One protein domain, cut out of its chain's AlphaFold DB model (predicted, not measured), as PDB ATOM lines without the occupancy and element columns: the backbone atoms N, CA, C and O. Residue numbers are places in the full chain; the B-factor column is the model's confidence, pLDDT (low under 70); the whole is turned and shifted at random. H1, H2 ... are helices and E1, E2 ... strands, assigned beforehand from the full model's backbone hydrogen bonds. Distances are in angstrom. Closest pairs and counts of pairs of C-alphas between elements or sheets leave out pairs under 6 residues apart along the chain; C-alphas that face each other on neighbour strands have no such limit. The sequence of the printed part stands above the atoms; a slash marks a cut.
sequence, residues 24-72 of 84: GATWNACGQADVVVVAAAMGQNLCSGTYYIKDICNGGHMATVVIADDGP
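This is residues 24 to 72 of the 84 residues of an uncharacterized protein of Algoriphagus chordae (UniProt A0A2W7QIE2). A small, twisted three-stranded sheet has one helix, H1, packed along one of its faces, with the other face bare. The long hairpin of E2 and E3 makes most of the sheet, and the short strand E1 crosses beside E2 at one edge. The printed part has 49 residues, with one named helix and three named strands in the chain order E1, H1, E2, E3; the sheet's order is E1, E2, E3, and it is mixed. The class is mixed, helices and strands; the whole is compact, with a radius of gyration of the C-alphas of 10.3 A, and elongated, spanning 31 by 16 by 15 A.

E2 takes residues 49 to 55 and measures 19.6 A from first to last C-alpha. E3, residues 61 to 67, measures 19.4 A and ends at C-alpha 67 at (-4.794, 39.693, 9.585). E1, residues 26 to 29, is 10.0 A long and begins at C-alpha 26 at (-14.317, 49.155, 12.338). H1, residues 32 to 45, is 20.3 A long and begins at C-alpha 32 at (-19.766, 36.770, 20.223).

E2 is the inner strand of the sheet, and E1 and E3 are its edge strands. E2 and E3 form a hairpin, antiparallel with 155 degrees between their directions; N 53 and O 63 are 2.8 A apart and N 51 and O 65 are 2.9 A apart, both within hydrogen-bond range. E1 and E2 are parallel at 38 degrees, with N 54 and O 27 within hydrogen-bond range at 2.7 A. The sheet is only just strongly twisted, its C-alphas lying up to 4.1 A off its best plane. H1 is on the sheet at a height over the sheet of 7.8 A, and the two make two layers, a helix on one face of a sheet. H1 lies over E2 and only just over E1, where 3 of its C-alphas fall. It runs along the strands, at 27 degrees to E2 on the local plane. The closest C-alphas of H1 and E2 are those of Val 35 and Ile 53, 6.6 A apart; those of H1 and E3 are Gly 43 and Ile 67, 5.9 A apart. E1, H1 and E2 form a strand-helix-strand unit, two parallel neighbour strands with a helix between them in the chain, and its crossover is right-handed. In H1 every O i to N i+4 pair is within hydrogen-bond range.

The two C-alphas farthest apart are those of Gly 59 and Pro 72, at 32.5 A. The printed part has no cut, and the links E1 to H1, H1 to E2 and E2 to E3 are tight. The mean pLDDT of the printed part is 84.4, and residues 24 to 25 are under 70.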
ATOM      1  N   GLY A  24     -13.790  53.249   8.300       61.06
ATOM      2  CA  GLY A  24     -13.466  52.214   7.307       61.06
ATOM      3  C   GLY A  24     -12.682  51.008   7.847       61.06
ATOM      4  O   GLY A  24     -12.390  50.087   7.086       61.06
ATOM      5  N   ALA A  25     -12.351  51.008   9.142       68.44
ATOM      6  CA  ALA A  25     -11.541  49.999   9.824       68.44
ATOM      7  C   ALA A  25     -12.240  49.385  11.049       68.44
ATOM      8  O   ALA A  25     -11.658  48.525  11.722       68.44
ATOM      9  N   THR A  26     -13.477  49.797  11.332       81.88
ATOM     10  CA  THR A  26     -14.317  49.155  12.338       81.88
ATOM     11  C   THR A  26     -15.577  48.553  11.686       81.88
ATOM     12  O   THR A  26     -16.198  49.115  10.784       81.88
ATOM     13  N   TRP A  27     -15.937  47.344  12.108       84.81
ATOM     14  CA  TRP A  27     -17.114  46.595  11.668       84.81
ATOM     15  C   TRP A  27     -18.040  46.392  12.854       84.81
ATOM     16  O   TRP A  27     -17.580  46.284  13.985       84.81
ATOM     17  N   ASN A  28     -19.342  46.305  12.621       84.50
ATOM     18  CA  ASN A  28     -20.286  45.959  13.682       84.50
ATOM     19  C   ASN A  28     -20.573  44.453  13.679       84.50
ATOM     20  O   ASN A  28     -20.576  43.838  12.623       84.50
ATOM     21  N   ALA A  29     -20.839  43.875  14.846       87.50
ATOM     22  CA  ALA A  29     -21.361  42.520  15.035       87.50
ATOM     23  C   ALA A  29     -22.358  42.512  16.205       87.50
ATOM     24  O   ALA A  29     -22.333  43.425  17.030       87.50
ATOM     25  N   CYS A  30     -23.238  41.513  16.299       83.62
ATOM     26  CA  CYS A  30     -24.213  41.407  17.387       83.62
ATOM     27  C   CYS A  30     -24.035  40.084  18.140       83.62
ATOM     28  O   CYS A  30     -24.608  39.058  17.794       83.62
ATOM     29  N   GLY A  31     -23.241  40.110  19.207       84.50
ATOM     30  CA  GLY A  31     -22.902  38.926  19.986       84.50
ATOM     31  C   GLY A  31     -21.644  38.201  19.501       84.50
ATOM     32  O   GLY A  31     -21.186  38.326  18.364       84.50
ATOM     33  N   GLN A  32     -21.080  37.392  20.398       82.69
ATOM     34  CA  GLN A  32     -19.766  36.770  20.223       82.69
ATOM     35  C   GLN A  32     -19.681  35.817  19.019       82.69
ATOM     36  O   GLN A  32     -18.636  35.743  18.376       82.69
ATOM     37  N   ALA A  33     -20.758  35.093  18.702       85.94
ATOM     38  CA  ALA A  33     -20.786  34.205  17.539       85.94
ATOM     39  C   ALA A  33     -20.607  34.991  16.229       85.94
ATOM     40  O   ALA A  33     -19.815  34.592  15.374       85.94
ATOM     41  N   ASP A  34     -21.262  36.147  16.119       85.12
ATOM     42  CA  ASP A  34     -21.172  37.015  14.947       85.12
ATOM     43  C   ASP A  34     -19.790  37.662  14.835       85.12
ATOM     44  O   ASP A  34     -19.254  37.753  13.735       85.12
ATOM     45  N   VAL A  35     -19.158  38.029  15.958       86.00
ATOM     46  CA  VAL A  35     -17.769  38.532  15.965       86.00
ATOM     47  C   VAL A  35     -16.817  37.527  15.310       86.00
ATOM     48  O   VAL A  35     -15.975  37.913  14.502       86.00
ATOM     49  N   VAL A  36     -16.959  36.232  15.617       87.31
ATOM     50  CA  VAL A  36     -16.115  35.176  15.033       87.31
ATOM     51  C   VAL A  36     -16.382  35.015  13.536       87.31
ATOM     52  O   VAL A  36     -15.437  34.908  12.754       87.31
ATOM     53  N   VAL A  37     -17.652  35.030  13.121       88.00
ATOM     54  CA  VAL A  37     -18.035  34.925  11.703       88.00
ATOM     55  C   VAL A  37     -17.503  36.116  10.903       88.00
ATOM     56  O   VAL A  37     -16.930  35.928   9.828       88.00
ATOM     57  N   VAL A  38     -17.633  37.332  11.441       85.62
ATOM     58  CA  VAL A  38     -17.112  38.556  10.824       85.62
ATOM     59  C   VAL A  38     -15.586  38.495  10.731       85.62
ATOM     60  O   VAL A  38     -15.051  38.686   9.643       85.62
ATOM     61  N   ALA A  39     -14.879  38.133  11.805       86.75
ATOM     62  CA  ALA A  39     -13.419  37.998  11.785       86.75
ATOM     63  C   ALA A  39     -12.934  36.977  10.738       86.75
ATOM     64  O   ALA A  39     -11.975  37.239  10.010       86.75
ATOM     65  N   ALA A  40     -13.620  35.835  10.611       87.44
ATOM     66  CA  ALA A  40     -13.310  34.836   9.592       87.44
ATOM     67  C   ALA A  40     -13.525  35.380   8.170       87.44
ATOM     68  O   ALA A  40     -12.673  35.190   7.303       87.44
ATOM     69  N   ALA A  41     -14.626  36.099   7.930       84.56
ATOM     70  CA  ALA A  41     -14.891  36.733   6.640       84.56
ATOM     71  C   ALA A  41     -13.844  37.805   6.297       84.56
ATOM     72  O   ALA A  41     -13.434  37.916   5.141       84.56
ATOM     73  N   MET A  42     -13.374  38.560   7.290       85.81
ATOM     74  CA  MET A  42     -12.318  39.555   7.110       85.81
ATOM     75  C   MET A  42     -11.010  38.897   6.664       85.81
ATOM     76  O   MET A  42     -10.452  39.316   5.658       85.81
ATOM     77  N   GLY A  43     -10.590  37.805   7.313       84.38
ATOM     78  CA  GLY A  43      -9.394  37.044   6.919       84.38
ATOM     79  C   GLY A  43      -9.436  36.484   5.491       84.38
ATOM     80  O   GLY A  43      -8.395  36.221   4.904       84.38
ATOM     81  N   GLN A  44     -10.625  36.314   4.907       83.88
ATOM     82  CA  GLN A  44     -10.763  35.863   3.519       83.88
ATOM     83  C   GLN A  44     -10.703  37.003   2.496       83.88
ATOM     84  O   GLN A  44     -10.307  36.770   1.357       83.88
ATOM     85  N   ASN A  45     -11.131  38.213   2.868       79.62
ATOM     86  CA  ASN A  45     -11.467  39.273   1.908       79.62
ATOM     87  C   ASN A  45     -10.693  40.581   2.105       79.62
ATOM     88  O   ASN A  45     -10.708  41.429   1.213       79.62
ATOM     89  N   LEU A  46     -10.051  40.774   3.255       81.50
ATOM     90  CA  LEU A  46      -9.269  41.967   3.551       81.50
ATOM     91  C   LEU A  46      -7.779  41.687   3.424       81.50
ATOM     92  O   LEU A  46      -7.328  40.543   3.435       81.50
ATOM     93  N   CYS A  47      -7.029  42.764   3.282       82.88
ATOM     94  CA  CYS A  47      -5.583  42.712   3.220       82.88
ATOM     95  C   CYS A  47      -4.999  42.536   4.619       82.88
ATOM     96  O   CYS A  47      -5.699  42.682   5.622       82.88
ATOM     97  N   SER A  48      -3.707  42.245   4.685       87.00
ATOM     98  CA  SER A  48      -2.956  42.285   5.931       87.00
ATOM     99  C   SER A  48      -3.152  43.637   6.629       87.00
ATOM    100  O   SER A  48      -3.141  44.708   6.015       87.00
ATOM    101  N   GLY A  49      -3.407  43.591   7.934       86.06
ATOM    102  CA  GLY A  49      -3.798  44.781   8.675       86.06
ATOM    103  C   GLY A  49      -4.403  44.492  10.039       86.06
ATOM    104  O   GLY A  49      -4.660  43.350  10.419       86.06
ATOM    105  N   THR A  50      -4.617  45.570  10.793       89.00
ATOM    106  CA  THR A  50      -5.349  45.537  12.061       89.00
ATOM    107  C   THR A  50      -6.701  46.189  11.870       89.00
ATOM    108  O   THR A  50      -6.800  47.318  11.391       89.00
ATOM    109  N   TYR A  51      -7.726  45.469  12.288       87.06
ATOM    110  CA  TYR A  51      -9.116  45.828  12.112       87.06
ATOM    111  C   TYR A  51      -9.881  45.615  13.413       87.06
ATOM    112  O   TYR A  51      -9.433  44.875  14.293       87.06
ATOM    113  N   TYR A  52     -11.046  46.239  13.538       88.94
ATOM    114  CA  TYR A  52     -11.818  46.187  14.774       88.94
ATOM    115  C   TYR A  52     -13.250  45.735  14.527       88.94
ATOM    116  O   TYR A  52     -13.877  46.125  13.553       88.94
ATOM    117  N   ILE A  53     -13.800  44.938  15.436       90.19
ATOM    118  CA  ILE A  53     -15.206  44.546  15.424       90.19
ATOM    119  C   ILE A  53     -15.847  45.046  16.713       90.19
ATOM    120  O   ILE A  53     -15.427  44.671  17.804       90.19
ATOM    121  N   LYS A  54     -16.874  45.879  16.593       87.69
ATOM    122  CA  LYS A  54     -17.699  46.355  17.695       87.69
ATOM    123  C   LYS A  54     -18.899  45.436  17.879       87.69
ATOM    124  O   LYS A  54     -19.786  45.399  17.029       87.69
ATOM    125  N   ASP A  55     -18.959  44.742  19.009       88.25
ATOM    126  CA  ASP A  55     -20.157  44.023  19.434       88.25
ATOM    127  C   ASP A  55     -21.191  45.020  19.973       88.25
ATOM    128  O   ASP A  55     -21.136  45.455  21.127       88.25
ATOM    129  N   ILE A  56     -22.142  45.408  19.126       86.31
ATOM    130  CA  ILE A  56     -23.163  46.405  19.467       86.31
ATOM    131  C   ILE A  56     -24.240  45.859  20.410       86.31
ATOM    132  O   ILE A  56     -24.963  46.644  21.023       86.31
ATOM    133  N   CYS A  57     -24.336  44.537  20.560       84.50
ATOM    134  CA  CYS A  57     -25.346  43.880  21.384       84.50
ATOM    135  C   CYS A  57     -24.833  43.533  22.786       84.50
ATOM    136  O   CYS A  57     -25.634  43.351  23.701       84.50
ATOM    137  N   ASN A  58     -23.512  43.511  22.985       79.00
ATOM    138  CA  ASN A  58     -22.871  43.255  24.272       79.00
ATOM    139  C   ASN A  58     -22.091  44.481  24.783       79.00
ATOM    140  O   ASN A  58     -20.878  44.442  24.976       79.00
ATOM    141  N   GLY A  59     -22.781  45.613  24.950       77.44
ATOM    142  CA  GLY A  59     -22.201  46.808  25.577       77.44
ATOM    143  C   GLY A  59     -21.154  47.557  24.741       77.44
ATOM    144  O   GLY A  59     -20.461  48.418  25.277       77.44
ATOM    145  N   GLY A  60     -21.032  47.272  23.440       81.06
ATOM    146  CA  GLY A  60     -20.072  47.947  22.564       81.06
ATOM    147  C   GLY A  60     -18.639  47.435  22.709       81.06
ATOM    148  O   GLY A  60     -17.710  48.181  22.399       81.06
ATOM    149  N   HIS A  61     -18.449  46.207  23.202       86.38
ATOM    150  CA  HIS A  61     -17.127  45.598  23.332       86.38
ATOM    151  C   HIS A  61     -16.409  45.530  21.982       86.38
ATOM    152  O   HIS A  61     -16.986  45.129  20.975       86.38
ATOM    153  N   MET A  62     -15.132  45.904  21.980       87.69
ATOM    154  CA  MET A  62     -14.295  45.901  20.784       87.69
ATOM    155  C   MET A  62     -13.435  44.639  20.754       87.69
ATOM    156  O   MET A  62     -12.692  44.369  21.696       87.69
ATOM    157  N   ALA A  63     -13.506  43.890  19.661       89.62
ATOM    158  CA  ALA A  63     -12.569  42.830  19.329       89.62
ATOM    159  C   ALA A  63     -11.574  43.343  18.285       89.62
ATOM    160  O   ALA A  63     -11.959  44.001  17.321       89.62
ATOM    161  N   THR A  64     -10.296  43.032  18.466       90.94
ATOM    162  CA  THR A  64      -9.256  43.338  17.479       90.94
ATOM    163  C   THR A  64      -8.993  42.107  16.629       90.94
ATOM    164  O   THR A  64      -8.767  41.019  17.155       90.94
ATOM    165  N   VAL A  65      -8.997  42.291  15.314       89.25
ATOM    166  CA  VAL A  65      -8.663  41.263  14.334       89.25
ATOM    167  C   VAL A  65      -7.364  41.669  13.658       89.25
ATOM    168  O   VAL A  65      -7.287  42.715  13.015       89.25
ATOM    169  N   VAL A  66      -6.341  40.836  13.821       88.88
ATOM    170  CA  VAL A  66      -5.055  40.997  13.144       88.88
ATOM    171  C   VAL A  66      -4.999  39.986  12.014       88.88
ATOM    172  O   VAL A  66      -5.001  38.779  12.251       88.88
ATOM    173  N   ILE A  67      -4.967  40.492  10.790       86.31
ATOM    174  CA  ILE A  67      -4.794  39.693   9.585       86.31
ATOM    175  C   ILE A  67      -3.311  39.758   9.239       86.31
ATOM    176  O   ILE A  67      -2.803  40.819   8.878       86.31
ATOM    177  N   ALA A  68      -2.615  38.638   9.435       84.06
ATOM    178  CA  ALA A  68      -1.171  38.554   9.225       84.06
ATOM    179  C   ALA A  68      -0.799  38.614   7.737       84.06
ATOM    180  O   ALA A  68       0.185  39.259   7.386       84.06
ATOM    181  N   ASP A  69      -1.623  38.008   6.883       84.12
ATOM    182  CA  ASP A  69      -1.388  37.862   5.449       84.12
ATOM    183  C   ASP A  69      -2.631  38.269   4.658       84.12
ATOM    184  O   ASP A  69      -3.756  38.112   5.134       84.12
ATOM    185  N   ASP A  70      -2.437  38.770   3.440       82.56
ATOM    186  CA  ASP A  70      -3.538  39.167   2.564       82.56
ATOM    187  C   ASP A  70      -4.523  38.011   2.337       82.56
ATOM    188  O   ASP A  70      -4.147  36.902   1.949       82.56
ATOM    189  N   GLY A  71      -5.812  38.285   2.550       79.56
ATOM    190  CA  GLY A  71      -6.860  37.307   2.316       79.56
ATOM    191  C   GLY A  71      -6.905  36.882   0.842       79.56
ATOM    192  O   GLY A  71      -6.695  37.720  -0.042       79.56
ATOM    193  N   PRO A  72      -7.232  35.613   0.540       79.69
ATOM    194  CA  PRO A  72      -7.227  35.071  -0.822       79.69
ATOM    195  C   PRO A  72      -8.160  35.799  -1.800       79.69
ATOM    196  O   PRO A  72      -7.926  35.759  -3.006       79.69
TER     197      PRO A  72